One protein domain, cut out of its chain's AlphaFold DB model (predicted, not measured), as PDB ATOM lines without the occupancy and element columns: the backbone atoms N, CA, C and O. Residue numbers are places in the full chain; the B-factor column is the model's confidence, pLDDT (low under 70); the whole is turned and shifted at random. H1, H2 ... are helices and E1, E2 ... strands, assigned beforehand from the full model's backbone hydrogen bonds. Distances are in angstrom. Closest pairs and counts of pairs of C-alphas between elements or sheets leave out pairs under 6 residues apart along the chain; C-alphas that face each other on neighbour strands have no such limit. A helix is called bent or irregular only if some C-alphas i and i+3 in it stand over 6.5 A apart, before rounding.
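This is residues 4 to 64 and 78 to 150 of the 165 residues of an uncharacterized protein of Nocardioides sp. Root1257 (UniProt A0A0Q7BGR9). A four-stranded sheet, E1 to E4, a long bent hairpin, E6 and E7, and a looped stretch around the short strand E5 stand on different sides of a small group of short helices. H1 packs on the hairpin with residues 5 to 9 and touches H4, while H3 grazes the four-stranded sheet. The printed part has 134 residues, with four named helices and seven named strands in the order H1 H2 E1 E2 E3 E4 E5 H3 H4 E6 E7; the class is mixed, helices and strands. The larger sheet has the order E1 - E2 - E3 - E4, and both sheets are antiparallel. The whole is compact, with a radius of gyration of the C-alphas of 15.6 A and spans of 41 by 41 by 25 A.

H1, residues 5 to 13, begins with C-alpha 5 at (-9.038, -33.839, 24.661) and is 12.5 A long. H2 is residues 15 to 18. E1, residues 21 to 25, E2, residues 36 to 40, and E3, residues 44 to 48, each measure 13.6 A; E4, residues 54 to 58, measures 13.3 A. E5 is residues 95 to 97. H3, residues 114 to 120, is 10.1 A long, and H4 is residues 123 to 126. E6, residues 129 to 139, spans 23.0 A and bends by 81 degrees at residue 136. E7, residues 142 to 150, spans 24.7 A and ends with C-alpha 150 at (2.523, -36.031, 29.110).

E1 E2 E3 E4 form a meander, each strand the antiparallel neighbour of the one before. N 24 and O 37 are 2.8 A apart between E1 and E2, N 38 and O 46 2.8 A between E2 and E3, and N 57 and O 45 2.8 A between E3 and E4, within hydrogen-bond range. H3 only grazes this sheet, with residues 119 to 120. H1 and H4 touch, the closest C-alphas being those of Gln 9 and Ser 126, 4.0 A apart. The closest C-alphas of H1 and E6 are those of Ala 5 and Val 131, 6.0 A. E6 and E7 are an antiparallel hairpin, with N 146 and O 135 2.8 A apart. The closest C-alphas of H1 and E5 are those of Ala 10 and Val 95, 5.5 A. E5 pairs with no named strand, but residues 88 to 89 pair with it, antiparallel. In H1 and H3 every O i to N i+4 pair is within hydrogen-bond range; H2 and H4 are too short for such a pair.

The C-alphas farthest apart, those of Asp 51 and Pro 91, are 45.0 A apart. Residues 65 to 77 are not printed, and C-alphas 64 and 78 are 13.8 A apart across this cut. The link from E5 to H3, 16 residues, is long. Mean pLDDT of the printed part is 90.6; residues 29 to 31 are under 70.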
ATOM      1  N   THR A   4     -11.783 -31.286  21.478       87.81
ATOM      2  CA  THR A   4     -11.564 -31.578  22.894       87.81
ATOM      3  C   THR A   4     -10.441 -32.602  23.081       87.81
ATOM      4  O   THR A   4      -9.979 -33.250  22.136       87.81
ATOM      5  N   ALA A   5      -9.986 -32.778  24.325       88.19
ATOM      6  CA  ALA A   5      -9.038 -33.839  24.661       88.19
ATOM      7  C   ALA A   5      -9.590 -35.235  24.317       88.19
ATOM      8  O   ALA A   5      -8.844 -36.082  23.824       88.19
ATOM      9  N   ASP A   6     -10.889 -35.438  24.539       90.75
ATOM     10  CA  ASP A   6     -11.599 -36.674  24.217       90.75
ATOM     11  C   ASP A   6     -11.678 -36.908  22.700       90.75
ATOM     12  O   ASP A   6     -11.432 -38.027  22.254       90.75
ATOM     13  N   ASP A   7     -11.875 -35.861  21.889       91.44
ATOM     14  CA  ASP A   7     -11.838 -35.986  20.421       91.44
ATOM     15  C   ASP A   7     -10.466 -36.455  19.932       91.44
ATOM     16  O   ASP A   7     -10.374 -37.340  19.080       91.44
ATOM     17  N   PHE A   8      -9.376 -35.926  20.502       90.75
ATOM     18  CA  PHE A   8      -8.049 -36.442  20.171       90.75
ATOM     19  C   PHE A   8      -7.911 -37.901  20.610       90.75
ATOM     20  O   PHE A   8      -7.415 -38.729  19.848       90.75
ATOM     21  N   GLN A   9      -8.293 -38.242  21.843       92.81
ATOM     22  CA  GLN A   9      -8.163 -39.617  22.332       92.81
ATOM     23  C   GLN A   9      -8.971 -40.595  21.464       92.81
ATOM     24  O   GLN A   9      -8.468 -41.664  21.125       92.81
ATOM     25  N   ALA A  10     -10.179 -40.213  21.041       95.31
ATOM     26  CA  ALA A  10     -10.998 -40.977  20.107       95.31
ATOM     27  C   ALA A  10     -10.325 -41.113  18.737       95.31
ATOM     28  O   ALA A  10     -10.321 -42.198  18.156       95.31
ATOM     29  N   LEU A  11      -9.692 -40.050  18.240       94.06
ATOM     30  CA  LEU A  11      -8.918 -40.086  17.005       94.06
ATOM     31  C   LEU A  11      -7.740 -41.075  17.104       94.06
ATOM     32  O   LEU A  11      -7.569 -41.898  16.207       94.06
ATOM     33  N   ALA A  12      -6.998 -41.070  18.214       94.56
ATOM     34  CA  ALA A  12      -5.915 -42.022  18.468       94.56
ATOM     35  C   ALA A  12      -6.423 -43.477  18.553       94.56
ATOM     36  O   ALA A  12      -5.877 -44.373  17.907       94.56
ATOM     37  N   ARG A  13      -7.548 -43.725  19.247       96.50
ATOM     38  CA  ARG A  13      -8.211 -45.048  19.236       96.50
ATOM     39  C   ARG A  13      -8.627 -45.480  17.840       96.50
ATOM     40  O   ARG A  13      -8.681 -46.675  17.588       96.50
ATOM     41  N   SER A  14      -8.917 -44.541  16.950       97.06
ATOM     42  CA  SER A  14      -9.430 -44.833  15.614       97.06
ATOM     43  C   SER A  14      -8.360 -45.247  14.607       97.06
ATOM     44  O   SER A  14      -8.734 -45.658  13.508       97.06
ATOM     45  N   SER A  15      -7.070 -45.136  14.952       95.31
ATOM     46  CA  SER A  15      -5.948 -45.318  14.019       95.31
ATOM     47  C   SER A  15      -6.082 -46.554  13.112       95.31
ATOM     48  O   SER A  15      -6.136 -46.364  11.894       95.31
ATOM     49  N   PRO A  16      -6.291 -47.784  13.627       95.44
ATOM     50  CA  PRO A  16      -6.318 -48.971  12.770       95.44
ATOM     51  C   PRO A  16      -7.432 -48.975  11.710       95.44
ATOM     52  O   PRO A  16      -7.271 -49.567  10.643       95.44
ATOM     53  N   TRP A  17      -8.551 -48.292  11.973       96.56
ATOM     54  CA  TRP A  17      -9.724 -48.264  11.089       96.56
ATOM     55  C   TRP A  17      -9.790 -47.033  10.193       96.56
ATOM     56  O   TRP A  17     -10.307 -47.095   9.081       96.56
ATOM     57  N   ARG A  18      -9.337 -45.879  10.692       94.94
ATOM     58  CA  ARG A  18      -9.478 -44.595   9.989       94.94
ATOM     59  C   ARG A  18      -8.205 -44.182   9.267       94.94
ATOM     60  O   ARG A  18      -8.280 -43.377   8.345       94.94
ATOM     61  N   TRP A  19      -7.052 -44.703   9.671       93.31
ATOM     62  CA  TRP A  19      -5.755 -44.323   9.126       93.31
ATOM     63  C   TRP A  19      -5.201 -45.448   8.251       93.31
ATOM     64  O   TRP A  19      -4.160 -46.029   8.535       93.31
ATOM     65  N   THR A  20      -5.908 -45.804   7.182       93.38
ATOM     66  CA  THR A  20      -5.492 -46.927   6.322       93.38
ATOM     67  C   THR A  20      -4.213 -46.635   5.540       93.38
ATOM     68  O   THR A  20      -3.499 -47.563   5.174       93.38
ATOM     69  N   THR A  21      -3.893 -45.358   5.322       94.19
ATOM     70  CA  THR A  21      -2.623 -44.907   4.747       94.19
ATOM     71  C   THR A  21      -2.022 -43.799   5.599       94.19
ATOM     72  O   THR A  21      -2.684 -42.784   5.832       94.19
ATOM     73  N   LEU A  22      -0.770 -43.959   6.021       92.12
ATOM     74  CA  LEU A  22      -0.036 -42.965   6.804       92.12
ATOM     75  C   LEU A  22       1.303 -42.651   6.156       92.12
ATOM     76  O   LEU A  22       1.976 -43.545   5.653       92.12
ATOM     77  N   HIS A  23       1.709 -41.388   6.242       92.44
ATOM     78  CA  HIS A  23       3.092 -40.971   6.044       92.44
ATOM     79  C   HIS A  23       3.595 -40.398   7.362       92.44
ATOM     80  O   HIS A  23       3.022 -39.445   7.890       92.44
ATOM     81  N   VAL A  24       4.632 -41.017   7.910       89.50
ATOM     82  CA  VAL A  24       5.217 -40.645   9.192       89.50
ATOM     83  C   VAL A  24       6.640 -40.184   8.952       89.50
ATOM     84  O   VAL A  24       7.410 -40.845   8.261       89.50
ATOM     85  N   ARG A  25       7.000 -39.055   9.559       89.19
ATOM     86  CA  ARG A  25       8.389 -38.634   9.697       89.19
ATOM     87  C   ARG A  25       8.785 -38.780  11.153       89.19
ATOM     88  O   ARG A  25       8.271 -38.063  12.012       89.19
ATOM     89  N   HIS A  26       9.694 -39.702  11.420       85.25
ATOM     90  CA  HIS A  26      10.161 -39.965  12.763       85.25
ATOM     91  C   HIS A  26      11.287 -38.988  13.127       85.25
ATOM     92  O   HIS A  26      12.202 -38.734  12.342       85.25
ATOM     93  N   ARG A  27      11.176 -38.378  14.312       82.25
ATOM     94  CA  ARG A  27      12.227 -37.543  14.901       82.25
ATOM     95  C   ARG A  27      12.601 -38.128  16.248       82.25
ATOM     96  O   ARG A  27      11.770 -38.155  17.157       82.25
ATOM     97  N   ALA A  28      13.831 -38.598  16.368       73.88
ATOM     98  CA  ALA A  28      14.322 -39.306  17.541       73.88
ATOM     99  C   ALA A  28      15.732 -38.853  17.904       73.88
ATOM    100  O   ALA A  28      16.382 -38.112  17.185       73.88
ATOM    101  N   THR A  29      16.213 -39.288  19.062       62.84
ATOM    102  CA  THR A  29      17.580 -38.999  19.512       62.84
ATOM    103  C   THR A  29      18.582 -40.085  19.103       62.84
ATOM    104  O   THR A  29      19.727 -40.029  19.534       62.84
ATOM    105  N   LEU A  30      18.148 -41.114  18.363       66.75
ATOM    106  CA  LEU A  30      18.902 -42.343  18.069       66.75
ATOM    107  C   LEU A  30      18.753 -42.744  16.582       66.75
ATOM    108  O   LEU A  30      18.359 -41.919  15.767       66.75
ATOM    109  N   VAL A  31      19.058 -44.009  16.252       62.53
ATOM    110  CA  VAL A  31      19.178 -44.613  14.900       62.53
ATOM    111  C   VAL A  31      17.993 -44.339  13.956       62.53
ATOM    112  O   VAL A  31      18.141 -44.388  12.744       62.53
ATOM    113  N   GLU A  32      16.823 -44.013  14.493       74.19
ATOM    114  CA  GLU A  32      15.585 -43.814  13.732       74.19
ATOM    115  C   GLU A  32      15.299 -42.332  13.418       74.19
ATOM    116  O   GLU A  32      14.189 -41.999  12.995       74.19
ATOM    117  N   ASP A  33      16.232 -41.416  13.707       82.12
ATOM    118  CA  ASP A  33      16.034 -39.990  13.444       82.12
ATOM    119  C   ASP A  33      16.047 -39.676  11.946       82.12
ATOM    120  O   ASP A  33      16.883 -40.160  11.186       82.12
ATOM    121  N   GLY A  34      15.103 -38.843  11.511       85.19
ATOM    122  CA  GLY A  34      14.995 -38.426  10.116       85.19
ATOM    123  C   GLY A  34      14.424 -39.488   9.175       85.19
ATOM    124  O   GLY A  34      14.298 -39.205   7.985       85.19
ATOM    125  N   VAL A  35      14.040 -40.658   9.687       90.81
ATOM    126  CA  VAL A  35      13.400 -41.722   8.910       90.81
ATOM    127  C   VAL A  35      12.000 -41.296   8.469       90.81
ATOM    128  O   VAL A  35      11.230 -40.703   9.232       90.81
ATOM    129  N   GLU A  36      11.653 -41.634   7.232       93.88
ATOM    130  CA  GLU A  36      10.294 -41.528   6.715       93.88
ATOM    131  C   GLU A  36       9.690 -42.911   6.511       93.88
ATOM    132  O   GLU A  36      10.374 -43.845   6.099       93.88
ATOM    133  N   ALA A  37       8.395 -43.035   6.771       94.06
ATOM    134  CA  ALA A  37       7.685 -44.285   6.598       94.06
ATOM    135  C   ALA A  37       6.310 -44.095   5.983       94.06
ATOM    136  O   ALA A  37       5.595 -43.145   6.303       94.06
ATOM    137  N   TRP A  38       5.932 -45.044   5.136       96.00
ATOM    138  CA  TRP A  38       4.610 -45.149   4.543       96.00
ATOM    139  C   TRP A  38       3.983 -46.456   4.993       96.00
ATOM    140  O   TRP A  38       4.499 -47.528   4.682       96.00
ATOM    141  N   VAL A  39       2.875 -46.352   5.718       95.12
ATOM    142  CA  VAL A  39       2.072 -47.504   6.134       95.12
ATOM    143  C   VAL A  39       0.867 -47.590   5.217       95.12
ATOM    144  O   VAL A  39       0.191 -46.581   4.994       95.12
ATOM    145  N   ARG A  40       0.570 -48.791   4.727       95.88
ATOM    146  CA  ARG A  40      -0.717 -49.129   4.128       95.88
ATOM    147  C   ARG A  40      -1.271 -50.349   4.850       95.88
ATOM    148  O   ARG A  40      -0.704 -51.434   4.805       95.88
ATOM    149  N   ARG A  41      -2.381 -50.148   5.553       94.75
ATOM    150  CA  ARG A  41      -3.003 -51.199   6.352       94.75
ATOM    151  C   ARG A  41      -3.983 -52.026   5.516       94.75
ATOM    152  O   ARG A  41      -4.726 -51.434   4.725       94.75
ATOM    153  N   PRO A  42      -4.043 -53.350   5.741       93.56
ATOM    154  CA  PRO A  42      -3.160 -54.121   6.625       93.56
ATOM    155  C   PRO A  42      -1.801 -54.454   5.980       93.56
ATOM    156  O   PRO A  42      -1.720 -54.702   4.782       93.56
ATOM    157  N   GLY A  43      -0.750 -54.522   6.802       92.44
ATOM    158  CA  GLY A  43       0.431 -55.342   6.512       92.44
ATOM    159  C   GLY A  43       1.538 -54.749   5.635       92.44
ATOM    160  O   GLY A  43       2.592 -55.374   5.550       92.44
ATOM    161  N   GLU A  44       1.383 -53.572   5.024       95.81
ATOM    162  CA  GLU A  44       2.439 -52.963   4.200       95.81
ATOM    163  C   GLU A  44       3.136 -51.798   4.917       95.81
ATOM    164  O   GLU A  44       2.507 -50.815   5.319       95.81
ATOM    165  N   LEU A  45       4.465 -51.870   4.994       95.44
ATOM    166  CA  LEU A  45       5.325 -50.800   5.484       95.44
ATOM    167  C   LEU A  45       6.480 -50.563   4.509       95.44
ATOM    168  O   LEU A  45       7.212 -51.482   4.136       95.44
ATOM    169  N   VAL A  46       6.690 -49.304   4.142       96.88
ATOM    170  CA  VAL A  46       7.898 -48.847   3.452       96.88
ATOM    171  C   VAL A  46       8.623 -47.876   4.362       96.88
ATOM    172  O   VAL A  46       8.020 -46.907   4.808       96.88
ATOM    173  N   VAL A  47       9.908 -48.103   4.603       95.06
ATOM    174  CA  VAL A  47      10.767 -47.222   5.396       95.06
ATOM    175  C   VAL A  47      11.867 -46.682   4.500       95.06
ATOM    176  O   VAL A  47      12.536 -47.460   3.825       95.06
ATOM    177  N   ARG A  48      12.058 -45.362   4.491       95.69
ATOM    178  CA  ARG A  48      13.186 -44.691   3.847       95.69
ATOM    179  C   ARG A  48      14.079 -44.070   4.909       95.69
ATOM    180  O   ARG A  48      13.642 -43.196   5.660       95.69
ATOM    181  N   GLN A  49      15.328 -44.509   4.931       91.88
ATOM    182  CA  GLN A  49      16.363 -43.965   5.794       91.88
ATOM    183  C   GLN A  49      16.932 -42.646   5.232       91.88
ATOM    184  O   GLN A  49      16.772 -42.360   4.040       91.88
ATOM    185  N   PRO A  50      17.595 -41.820   6.064       91.56
ATOM    186  CA  PRO A  50      18.171 -40.543   5.630       91.56
ATOM    187  C   PRO A  50      19.245 -40.654   4.539       91.56
ATOM    188  O   PRO A  50      19.425 -39.719   3.763       91.56
ATOM    189  N   ASP A  51      19.954 -41.782   4.475       91.31
ATOM    190  CA  ASP A  51      20.957 -42.088   3.447       91.31
ATOM    191  C   ASP A  51      20.345 -42.545   2.109       91.31
ATOM    192  O   ASP A  51      21.057 -42.699   1.115       91.31
ATOM    193  N   GLY A  52      19.021 -42.712   2.064       93.12
ATOM    194  CA  GLY A  52      18.269 -43.146   0.896       93.12
ATOM    195  C   GLY A  52      18.000 -44.649   0.833       93.12
ATOM    196  O   GLY A  52      17.306 -45.068  -0.097       93.12
ATOM    197  N   GLU A  53      18.477 -45.457   1.788       94.81
ATOM    198  CA  GLU A  53      18.133 -46.880   1.855       94.81
ATOM    199  C   GLU A  53      16.618 -47.063   2.052       94.81
ATOM    200  O   GLU A  53      15.971 -46.327   2.806       94.81
ATOM    201  N   VAL A  54      16.031 -48.044   1.354       96.75
ATOM    202  CA  VAL A  54      14.594 -48.339   1.410       96.75
ATOM    203  C   VAL A  54      14.355 -49.778   1.850       96.75
ATOM    204  O   VAL A  54      14.736 -50.716   1.153       96.75
ATOM    205  N   HIS A  55      13.615 -49.947   2.944       95.12
ATOM    206  CA  HIS A  55      13.114 -51.242   3.396       95.12
ATOM    207  C   HIS A  55      11.633 -51.376   3.076       95.12
ATOM    208  O   HIS A  55      10.847 -50.452   3.287       95.12
ATOM    209  N   ARG A  56      11.242 -52.550   2.588       97.06
ATOM    210  CA  ARG A  56       9.844 -52.916   2.364       97.06
ATOM    211  C   ARG A  56       9.539 -54.121   3.229       97.06
ATOM    212  O   ARG A  56      10.180 -55.157   3.076       97.06
ATOM    213  N   VAL A  57       8.579 -53.968   4.126       94.38
ATOM    214  CA  VAL A  57       8.117 -55.030   5.010       94.38
ATOM    215  C   VAL A  57       6.672 -55.325   4.646       94.38
ATOM    216  O   VAL A  57       5.842 -54.419   4.576       94.38
ATOM    217  N   HIS A  58       6.394 -56.598   4.384       94.31
ATOM    218  CA  HIS A  58       5.042 -57.106   4.224       94.31
ATOM    219  C   HIS A  58       4.802 -58.161   5.302       94.31
ATOM    220  O   HIS A  58       5.442 -59.214   5.281       94.31
ATOM    221  N   GLN A  59       3.893 -57.886   6.231       89.69
ATOM    222  CA  GLN A  59       3.529 -58.810   7.302       89.69
ATOM    223  C   GLN A  59       2.172 -59.432   6.995       89.69
ATOM    224  O   GLN A  59       1.188 -58.727   6.776       89.69
ATOM    225  N   GLN A  60       2.131 -60.763   6.955       89.00
ATOM    226  CA  GLN A  60       0.866 -61.491   6.922       89.00
ATOM    227  C   GLN A  60       0.295 -61.559   8.346       89.00
ATOM    228  O   GLN A  60       1.077 -61.779   9.274       89.00
ATOM    229  N   PRO A  61      -1.028 -61.422   8.530       86.69
ATOM    230  CA  PRO A  61      -1.656 -61.623   9.831       86.69
ATOM    231  C   PRO A  61      -1.280 -62.983  10.431       86.69
ATOM    232  O   PRO A  61      -1.286 -64.004   9.742       86.69
ATOM    233  N   GLY A  62      -0.921 -62.999  11.710       84.62
ATOM    234  CA  GLY A  62      -0.505 -64.185  12.455       84.62
ATOM    235  C   GLY A  62       0.935 -64.638  12.205       84.62
ATOM    236  O   GLY A  62       1.379 -65.602  12.836       84.62
ATOM    237  N   ALA A  63       1.693 -63.970  11.327       84.25
ATOM    238  CA  ALA A  63       3.089 -64.318  11.090       84.25
ATOM    239  C   ALA A  63       3.920 -64.159  12.376       84.25
ATOM    240  O   ALA A  63       3.935 -63.108  13.006       84.25
ATOM    241  N   GLY A  64       4.633 -65.219  12.771       79.19
ATOM    242  CA  GLY A  64       5.457 -65.218  13.986       79.19
ATOM    243  C   GLY A  64       4.681 -65.424  15.293       79.19
ATOM    244  O   GLY A  64       5.290 -65.404  16.362       79.19
ATOM    245  N   GLU A  78      -8.459 -68.177  14.873       91.75
ATOM    246  CA  GLU A  78      -8.156 -67.435  13.657       91.75
ATOM    247  C   GLU A  78      -7.678 -66.023  14.021       91.75
ATOM    248  O   GLU A  78      -8.335 -65.301  14.777       91.75
ATOM    249  N   VAL A  79      -6.516 -65.638  13.493       93.88
ATOM    250  CA  VAL A  79      -5.978 -64.289  13.676       93.88
ATOM    251  C   VAL A  79      -6.712 -63.338  12.744       93.88
ATOM    252  O   VAL A  79      -6.830 -63.605  11.551       93.88
ATOM    253  N   ARG A  80      -7.178 -62.217  13.290       95.06
ATOM    254  CA  ARG A  80      -7.879 -61.168  12.538       95.06
ATOM    255  C   ARG A  80      -7.104 -59.868  12.613       95.06
ATOM    256  O   ARG A  80      -6.443 -59.609  13.618       95.06
ATOM    257  N   VAL A  81      -7.233 -59.020  11.602       95.44
ATOM    258  CA  VAL A  81      -6.736 -57.641  11.686       95.44
ATOM    259  C   VAL A  81      -7.873 -56.682  12.039       95.44
ATOM    260  O   VAL A  81      -9.047 -57.012  11.853       95.44
ATOM    261  N   PRO A  82      -7.577 -55.465  12.531       96.56
ATOM    262  CA  PRO A  82      -8.604 -54.491  12.874       96.56
ATOM    263  C   PRO A  82      -9.576 -54.207  11.724       96.56
ATOM    264  O   PRO A  82     -10.750 -53.958  11.969       96.56
ATOM    265  N   GLN A  83      -9.120 -54.285  10.470       94.19
ATOM    266  CA  GLN A  83      -9.953 -54.026   9.292       94.19
ATOM    267  C   GLN A  83     -11.038 -55.097   9.065       94.19
ATOM    268  O   GLN A  83     -12.018 -54.805   8.382       94.19
ATOM    269  N   ASP A  84     -10.910 -56.276   9.679       95.69
ATOM    270  CA  ASP A  84     -11.892 -57.366   9.598       95.69
ATOM    271  C   ASP A  84     -12.995 -57.254  10.663       95.69
ATOM    272  O   ASP A  84     -13.963 -58.018  10.656       95.69
ATOM    273  N   VAL A  85     -12.858 -56.321  11.611       96.75
ATOM    274  CA  VAL A  85     -13.766 -56.173  12.751       96.75
ATOM    275  C   VAL A  85     -14.348 -54.766  12.832       96.75
ATOM    276  O   VAL A  85     -13.702 -53.766  12.519       96.75
ATOM    277  N   VAL A  86     -15.589 -54.674  13.310       97.00
ATOM    278  CA  VAL A  86     -16.275 -53.394  13.517       97.00
ATOM    279  C   VAL A  86     -16.100 -52.962  14.980       97.00
ATOM    280  O   VAL A  86     -16.584 -53.661  15.872       97.00
ATOM    281  N   PRO A  87     -15.426 -51.831  15.265       97.81
ATOM    282  CA  PRO A  87     -15.300 -51.313  16.619       97.81
ATOM    283  C   PRO A  87     -16.585 -50.589  17.039       97.81
ATOM    284  O   PRO A  87     -17.447 -50.263  16.221       97.81
ATOM    285  N   MET A  88     -16.692 -50.252  18.323       98.25
ATOM    286  CA  MET A  88     -17.774 -49.384  18.776       98.25
ATOM    287  C   MET A  88     -17.502 -47.948  18.319       98.25
ATOM    288  O   MET A  88     -16.508 -47.345  18.731       98.25
ATOM    289  N   TYR A  89     -18.388 -47.385  17.499       98.06
ATOM    290  CA  TYR A  89     -18.291 -46.001  17.035       98.06
ATOM    291  C   TYR A  89     -19.081 -45.031  17.918       98.06
ATOM    292  O   TYR A  89     -20.143 -45.347  18.448       98.06
ATOM    293  N   ARG A  90     -18.558 -43.812  18.029       96.81
ATOM    294  CA  ARG A  90     -19.261 -42.619  18.503       96.81
ATOM    295  C   ARG A  90     -20.198 -42.087  17.408       96.81
ATOM    296  O   ARG A  90     -19.999 -42.404  16.232       96.81
ATOM    297  N   PRO A  91     -21.144 -41.192  17.748       96.94
ATOM    298  CA  PRO A  91     -21.976 -40.509  16.754       96.94
ATOM    299  C   PRO A  91     -21.192 -39.698  15.707       96.94
ATOM    300  O   PRO A  91     -21.676 -39.510  14.597       96.94
ATOM    301  N   ASP A  92     -19.983 -39.235  16.040       94.19
ATOM    302  CA  ASP A  92     -19.083 -38.500  15.136       94.19
ATOM    303  C   ASP A  92     -18.267 -39.414  14.192       94.19
ATOM    304  O   ASP A  92     -17.511 -38.929  13.349       94.19
ATOM    305  N   GLY A  93     -18.416 -40.738  14.315       95.75
ATOM    306  CA  GLY A  93     -17.710 -41.735  13.513       95.75
ATOM    307  C   GLY A  93     -16.309 -42.104  14.014       95.75
ATOM    308  O   GLY A  93     -15.684 -42.997  13.431       95.75
ATOM    309  N   LEU A  94     -15.800 -41.490  15.085       96.94
ATOM    310  CA  LEU A  94     -14.573 -41.936  15.748       96.94
ATOM    311  C   LEU A  94     -14.848 -43.144  16.653       96.94
ATOM    312  O   LEU A  94     -15.978 -43.419  17.052       96.94
ATOM    313  N   VAL A  95     -13.806 -43.898  16.977       98.00
ATOM    314  CA  VAL A  95     -13.896 -45.103  17.805       98.00
ATOM    315  C   VAL A  95     -14.080 -44.731  19.281       98.00
ATOM    316  O   VAL A  95     -13.238 -44.068  19.899       98.00
ATOM    317  N   ALA A  96     -15.189 -45.190  19.860       96.81
ATOM    318  CA  ALA A  96     -15.474 -45.120  21.289       96.81
ATOM    319  C   ALA A  96     -14.624 -46.141  22.057       96.81
ATOM    320  O   ALA A  96     -13.922 -45.768  22.993       96.81
ATOM    321  N   ALA A  97     -14.641 -47.400  21.616       96.56
ATOM    322  CA  ALA A  97     -13.908 -48.501  22.232       96.56
ATOM    323  C   ALA A  97     -13.393 -49.476  21.168       96.56
ATOM    324  O   ALA A  97     -14.100 -49.795  20.206       96.56
ATOM    325  N   ARG A  98     -12.155 -49.941  21.358       97.12
ATOM    326  CA  ARG A  98     -11.574 -51.019  20.555       97.12
ATOM    327  C   ARG A  98     -12.083 -52.368  21.074       97.12
ATOM    328  O   ARG A  98     -12.261 -52.488  22.287       97.12
ATOM    329  N   PRO A  99     -12.313 -53.364  20.204       97.25
ATOM    330  CA  PRO A  99     -12.573 -54.725  20.654       97.25
ATOM    331  C   PRO A  99     -11.419 -55.245  21.526       97.25
ATOM    332  O   PRO A  99     -10.267 -55.262  21.088       97.25
ATOM    333  N   ASP A 100     -11.732 -55.656  22.752       94.31
ATOM    334  CA  ASP A 100     -10.785 -56.309  23.659       94.31
ATOM    335  C   ASP A 100     -10.760 -57.811  23.355       94.31
ATOM    336  O   ASP A 100     -11.391 -58.627  24.026       94.31
ATOM    337  N   ASP A 101     -10.125 -58.152  22.237       94.81
ATOM    338  CA  ASP A 101      -9.938 -59.527  21.791       94.81
ATOM    339  C   ASP A 101      -8.488 -59.709  21.355       94.81
ATOM    340  O   ASP A 101      -8.014 -59.109  20.390       94.81
ATOM    341  N   TRP A 102      -7.791 -60.564  22.090       90.94
ATOM    342  CA  TRP A 102      -6.387 -60.870  21.880       90.94
ATOM    343  C   TRP A 102      -6.135 -61.568  20.537       90.94
ATOM    344  O   TRP A 102      -5.013 -61.514  20.040       90.94
ATOM    345  N   ALA A 103      -7.132 -62.210  19.916       94.00
ATOM    346  CA  ALA A 103      -7.000 -62.792  18.580       94.00
ATOM    347  C   ALA A 103      -6.869 -61.722  17.475       94.00
ATOM    348  O   ALA A 103      -6.442 -62.050  16.366       94.00
ATOM    349  N   ILE A 104      -7.177 -60.454  17.777       95.69
ATOM    350  CA  ILE A 104      -6.994 -59.323  16.865       95.69
ATOM    351  C   ILE A 104      -5.556 -58.803  16.965       95.69
ATOM    352  O   ILE A 104      -5.095 -58.395  18.030       95.69
ATOM    353  N   GLU A 105      -4.851 -58.791  15.841       93.69
ATOM    354  CA  GLU A 105      -3.485 -58.285  15.730       93.69
ATOM    355  C   GLU A 105      -3.496 -56.794  15.375       93.69
ATOM    356  O   GLU A 105      -3.701 -56.418  14.224       93.69
ATOM    357  N   TYR A 106      -3.310 -55.938  16.380       93.38
ATOM    358  CA  TYR A 106      -3.307 -54.481  16.201       93.38
ATOM    359  C   TYR A 106      -2.000 -53.922  15.629       93.38
ATOM    360  O   TYR A 106      -2.008 -52.815  15.089       93.38
ATOM    361  N   ASP A 107      -0.906 -54.672  15.747       91.00
ATOM    362  CA  ASP A 107       0.430 -54.213  15.394       91.00
ATOM    363  C   ASP A 107       0.605 -54.064  13.876       91.00
ATOM    364  O   ASP A 107       0.234 -54.927  13.078       91.00
ATOM    365  N   ASP A 108       1.223 -52.956  13.471       91.94
ATOM    366  CA  ASP A 108       1.734 -52.780  12.113       91.94
ATOM    367  C   ASP A 108       3.039 -53.561  11.899       91.94
ATOM    368  O   ASP A 108       3.711 -53.927  12.869       91.94
ATOM    369  N   PRO A 109       3.465 -53.760  10.634       92.12
ATOM    370  CA  PRO A 109       4.738 -54.406  10.352       92.12
ATOM    371  C   PRO A 109       5.902 -53.754  11.101       92.12
ATOM    372  O   PRO A 109       6.075 -52.532  11.097       92.12
ATOM    373  N   MET A 110       6.741 -54.582  11.717       89.38
ATOM    374  CA  MET A 110       7.884 -54.101  12.483       89.38
ATOM    375  C   MET A 110       9.071 -53.753  11.575       89.38
ATOM    376  O   MET A 110       9.482 -54.538  10.719       89.38
ATOM    377  N   TRP A 111       9.692 -52.602  11.835       88.88
ATOM    378  CA  TRP A 111      11.052 -52.280  11.406       88.88
ATOM    379  C   TRP A 111      11.884 -52.001  12.660       88.88
ATOM    380  O   TRP A 111      11.452 -51.253  13.529       88.88
ATOM    381  N   VAL A 112      13.048 -52.647  12.761       85.81
ATOM    382  CA  VAL A 112      14.064 -52.582  13.837       85.81
ATOM    383  C   VAL A 112      13.644 -52.929  15.275       85.81
ATOM    384  O   VAL A 112      14.386 -53.665  15.923       85.81
ATOM    385  N   ASN A 113      12.530 -52.431  15.821       83.19
ATOM    386  CA  ASN A 113      12.122 -52.691  17.212       83.19
ATOM    387  C   ASN A 113      10.643 -52.337  17.503       83.19
ATOM    388  O   ASN A 113       9.940 -51.772  16.677       83.19
ATOM    389  N   TYR A 114      10.175 -52.629  18.724       82.56
ATOM    390  CA  TYR A 114       8.792 -52.374  19.162       82.56
ATOM    391  C   TYR A 114       8.435 -50.900  19.390       82.56
ATOM    392  O   TYR A 114       7.258 -50.547  19.346       82.56
ATOM    393  N   ARG A 115       9.415 -50.019  19.636       80.88
ATOM    394  CA  ARG A 115       9.138 -48.578  19.771       80.88
ATOM    395  C   ARG A 115       8.587 -48.028  18.458       80.88
ATOM    396  O   ARG A 115       7.709 -47.170  18.486       80.88
ATOM    397  N   TRP A 116       9.086 -48.548  17.341       84.06
ATOM    398  CA  TRP A 116       8.574 -48.254  16.013       84.06
ATOM    399  C   TRP A 116       7.097 -48.624  15.875       84.06
ATOM    400  O   TRP A 116       6.285 -47.767  15.544       84.06
ATOM    401  N   VAL A 117       6.739 -49.872  16.193       87.00
ATOM    402  CA  VAL A 117       5.357 -50.378  16.096       87.00
ATOM    403  C   VAL A 117       4.402 -49.524  16.937       87.00
ATOM    404  O   VAL A 117       3.400 -49.030  16.420       87.00
ATOM    405  N   ALA A 118       4.776 -49.223  18.185       86.00
ATOM    406  CA  ALA A 118       3.990 -48.364  19.076       86.00
ATOM    407  C   ALA A 118       3.806 -46.923  18.552       86.00
ATOM    408  O   ALA A 118       2.853 -46.236  18.907       86.00
ATOM    409  N   ALA A 119       4.716 -46.424  17.709       85.69
ATOM    410  CA  ALA A 119       4.566 -45.106  17.098       85.69
ATOM    411  C   ALA A 119       3.554 -45.097  15.937       85.69
ATOM    412  O   ALA A 119       3.024 -44.031  15.608       85.69
ATOM    413  N   LEU A 120       3.294 -46.249  15.307       90.19
ATOM    414  CA  LEU A 120       2.385 -46.368  14.165       90.19
ATOM    415  C   LEU A 120       0.922 -46.524  14.597       90.19
ATOM    416  O   LEU A 120       0.035 -45.957  13.948       90.19
ATOM    417  N   ASP A 121       0.671 -47.200  15.718       92.56
ATOM    418  CA  ASP A 121      -0.638 -47.259  16.365       92.56
ATOM    419  C   ASP A 121      -0.634 -46.500  17.705       92.56
ATOM    420  O   ASP A 121      -0.286 -47.069  18.733       92.56
ATOM    421  N   PRO A 122      -1.042 -45.218  17.747       91.62
ATOM    422  CA  PRO A 122      -0.904 -44.383  18.937       91.62
ATOM    423  C   PRO A 122      -2.007 -44.639  19.976       91.62
ATOM    424  O   PRO A 122      -2.519 -43.691  20.579       91.62
ATOM    425  N   VAL A 123      -2.435 -45.887  20.177       93.38
ATOM    426  CA  VAL A 123      -3.534 -46.219  21.095       93.38
ATOM    427  C   VAL A 123      -3.248 -45.753  22.517       93.38
ATOM    428  O   VAL A 123      -4.148 -45.266  23.200       93.38
ATOM    429  N   GLU A 124      -1.989 -45.759  22.937       90.31
ATOM    430  CA  GLU A 124      -1.547 -45.274  24.238       90.31
ATOM    431  C   GLU A 124      -1.770 -43.772  24.403       90.31
ATOM    432  O   GLU A 124      -1.858 -43.284  25.523       90.31
ATOM    433  N   LEU A 125      -1.926 -43.008  23.319       91.25
ATOM    434  CA  LEU A 125      -2.318 -41.599  23.401       91.25
ATOM    435  C   LEU A 125      -3.809 -41.405  23.706       91.25
ATOM    436  O   LEU A 125      -4.249 -40.262  23.903       91.25
ATOM    437  N   SER A 126      -4.582 -42.492  23.734       92.19
ATOM    438  CA  SER A 126      -6.002 -42.484  24.067       92.19
ATOM    439  C   SER A 126      -6.317 -42.726  25.540       92.19
ATOM    440  O   SER A 126      -7.441 -42.461  25.967       92.19
ATOM    441  N   HIS A 127      -5.342 -43.194  26.318       87.25
ATOM    442  CA  HIS A 127      -5.495 -43.512  27.732       87.25
ATOM    443  C   HIS A 127      -4.183 -43.270  28.489       87.25
ATOM    444  O   HIS A 127      -3.103 -43.370  27.931       87.25
ATOM    445  N   HIS A 128      -4.239 -42.963  29.785       83.06
ATOM    446  CA  HIS A 128      -3.039 -42.776  30.630       83.06
ATOM    447  C   HIS A 128      -2.092 -41.617  30.234       83.06
ATOM    448  O   HIS A 128      -0.998 -41.487  30.798       83.06
ATOM    449  N   VAL A 129      -2.526 -40.727  29.336       87.88
ATOM    450  CA  VAL A 129      -1.843 -39.468  29.009       87.88
ATOM    451  C   VAL A 129      -2.708 -38.268  29.375       87.88
ATOM    452  O   VAL A 129      -3.902 -38.225  29.073       87.88
ATOM    453  N   ALA A 130      -2.092 -37.277  30.013       86.69
ATOM    454  CA  ALA A 130      -2.688 -35.963  30.163       86.69
ATOM    455  C   ALA A 130      -2.479 -35.181  28.865       86.69
ATOM    456  O   ALA A 130      -1.410 -35.235  28.248       86.69
ATOM    457  N   VAL A 131      -3.536 -34.486  28.461       85.88
ATOM    458  CA  VAL A 131      -3.645 -33.767  27.194       85.88
ATOM    459  C   VAL A 131      -3.779 -32.291  27.511       85.88
ATOM    460  O   VAL A 131      -4.788 -31.876  28.079       85.88
ATOM    461  N   ASP A 132      -2.764 -31.513  27.155       84.88
ATOM    462  CA  ASP A 132      -2.702 -30.071  27.373       84.88
ATOM    463  C   ASP A 132      -2.328 -29.326  26.079       84.88
ATOM    464  O   ASP A 132      -1.982 -29.931  25.062       84.88
ATOM    465  N   ASP A 133      -2.463 -27.997  26.097       85.62
ATOM    466  CA  ASP A 133      -2.156 -27.106  24.961       85.62
ATOM    467  C   ASP A 133      -2.813 -27.532  23.628       85.62
ATOM    468  O   ASP A 133      -2.181 -27.514  22.572       85.62
ATOM    469  N   LEU A 134      -4.079 -27.967  23.660       86.88
ATOM    470  CA  LEU A 134      -4.804 -28.305  22.435       86.88
ATOM    471  C   LEU A 134      -5.140 -27.031  21.657       86.88
ATOM    472  O   LEU A 134      -5.910 -26.188  22.117       86.88
ATOM    473  N   ARG A 135      -4.585 -26.914  20.454       86.81
ATOM    474  CA  ARG A 135      -4.734 -25.740  19.595       86.81
ATOM    475  C   ARG A 135      -4.749 -26.107  18.122       86.81
ATOM    476  O   ARG A 135      -4.198 -27.125  17.706       86.81
ATOM    477  N   VAL A 136      -5.366 -25.244  17.325       88.56
ATOM    478  CA  VAL A 136      -5.229 -25.291  15.868       88.56
ATOM    479  C   VAL A 136      -3.833 -24.793  15.501       88.56
ATOM    480  O   VAL A 136      -3.330 -23.837  16.092       88.56
ATOM    481  N   ASP A 137      -3.200 -25.460  14.547       91.31
ATOM    482  CA  ASP A 137      -1.874 -25.120  14.043       91.31
ATOM    483  C   ASP A 137      -1.788 -25.437  12.542       91.31
ATOM    484  O   ASP A 137      -2.759 -25.887  11.929       91.31
ATOM    485  N   THR A 138      -0.631 -25.200  11.931       92.19
ATOM    486  CA  THR A 138      -0.341 -25.556  10.541       92.19
ATOM    487  C   THR A 138       0.974 -26.326  10.452       92.19
ATOM    488  O   THR A 138       1.987 -25.915  11.012       92.19
ATOM    489  N   VAL A 139       0.972 -27.447   9.731       86.75
ATOM    490  CA  VAL A 139       2.178 -28.217   9.387       86.75
ATOM    491  C   VAL A 139       2.192 -28.390   7.876       86.75
ATOM    492  O   VAL A 139       1.201 -28.838   7.310       86.75
ATOM    493  N   ASP A 140       3.280 -27.978   7.221       86.88
ATOM    494  CA  ASP A 140       3.436 -28.039   5.759       86.88
ATOM    495  C   ASP A 140       2.230 -27.457   4.994       86.88
ATOM    496  O   ASP A 140       1.674 -28.073   4.086       86.88
ATOM    497  N   ALA A 141       1.790 -26.261   5.410       89.62
ATOM    498  CA  ALA A 141       0.614 -25.550   4.889       89.62
ATOM    499  C   ALA A 141      -0.735 -26.284   5.054       89.62
ATOM    500  O   ALA A 141      -1.741 -25.867   4.478       89.62
ATOM    501  N   ARG A 142      -0.792 -27.346   5.866       86.88
ATOM    502  CA  ARG A 142      -2.026 -28.074   6.183       86.88
ATOM    503  C   ARG A 142      -2.502 -27.755   7.598       86.88
ATOM    504  O   ARG A 142      -1.681 -27.763   8.518       86.88
ATOM    505  N   PRO A 143      -3.807 -27.506   7.799       89.31
ATOM    506  CA  PRO A 143      -4.353 -27.293   9.131       89.31
ATOM    507  C   PRO A 143      -4.262 -28.583   9.947       89.31
ATOM    508  O   PRO A 143      -4.601 -29.664   9.464       89.31
ATOM    509  N   VAL A 144      -3.822 -28.462  11.197       88.81
ATOM    510  CA  VAL A 144      -3.711 -29.582  12.136       88.81
ATOM    511  C   VAL A 144      -4.222 -29.188  13.515       88.81
ATOM    512  O   VAL A 144      -4.367 -28.007  13.837       88.81
ATOM    513  N   TRP A 145      -4.447 -30.186  14.363       86.75
ATOM    514  CA  TRP A 145      -4.546 -29.985  15.804       86.75
ATOM    515  C   TRP A 145      -3.219 -30.366  16.438       86.75
ATOM    516  O   TRP A 145      -2.728 -31.481  16.254       86.75
ATOM    517  N   ARG A 146      -2.633 -29.437  17.188       89.19
ATOM    518  CA  ARG A 146      -1.446 -29.689  17.995       89.19
ATOM    519  C   ARG A 146      -1.860 -29.778  19.452       89.19
ATOM    520  O   ARG A 146      -2.706 -29.015  19.902       89.19
ATOM    521  N   ARG A 147      -1.239 -30.702  20.175       88.50
ATOM    522  CA  ARG A 147      -1.320 -30.782  21.631       88.50
ATOM    523  C   ARG A 147       0.002 -31.243  22.210       88.50
ATOM    524  O   ARG A 147       0.805 -31.870  21.509       88.50
ATOM    525  N   ARG A 148       0.179 -31.018  23.503       88.94
ATOM    526  CA  ARG A 148       1.200 -31.688  24.290       88.94
ATOM    527  C   ARG A 148       0.565 -32.888  25.007       88.94
ATOM    528  O   ARG A 148      -0.601 -32.892  25.395       88.94
ATOM    529  N   CYS A 149       1.324 -33.980  25.035       87.38
ATOM    530  CA  CYS A 149       0.959 -35.205  25.739       87.38
ATOM    531  C   CYS A 149       2.026 -35.449  26.790       87.38
ATOM    532  O   CYS A 149       3.211 -35.525  26.454       87.38
ATOM    533  N   VAL A 150       1.619 -35.610  28.040       86.00
ATOM    534  CA  VAL A 150       2.523 -36.031  29.110       86.00
ATOM    535  C   VAL A 150       1.961 -37.275  29.772       86.00
ATOM    536  O   VAL A 150       0.757 -37.381  30.005       86.00
TER     537      VAL A 150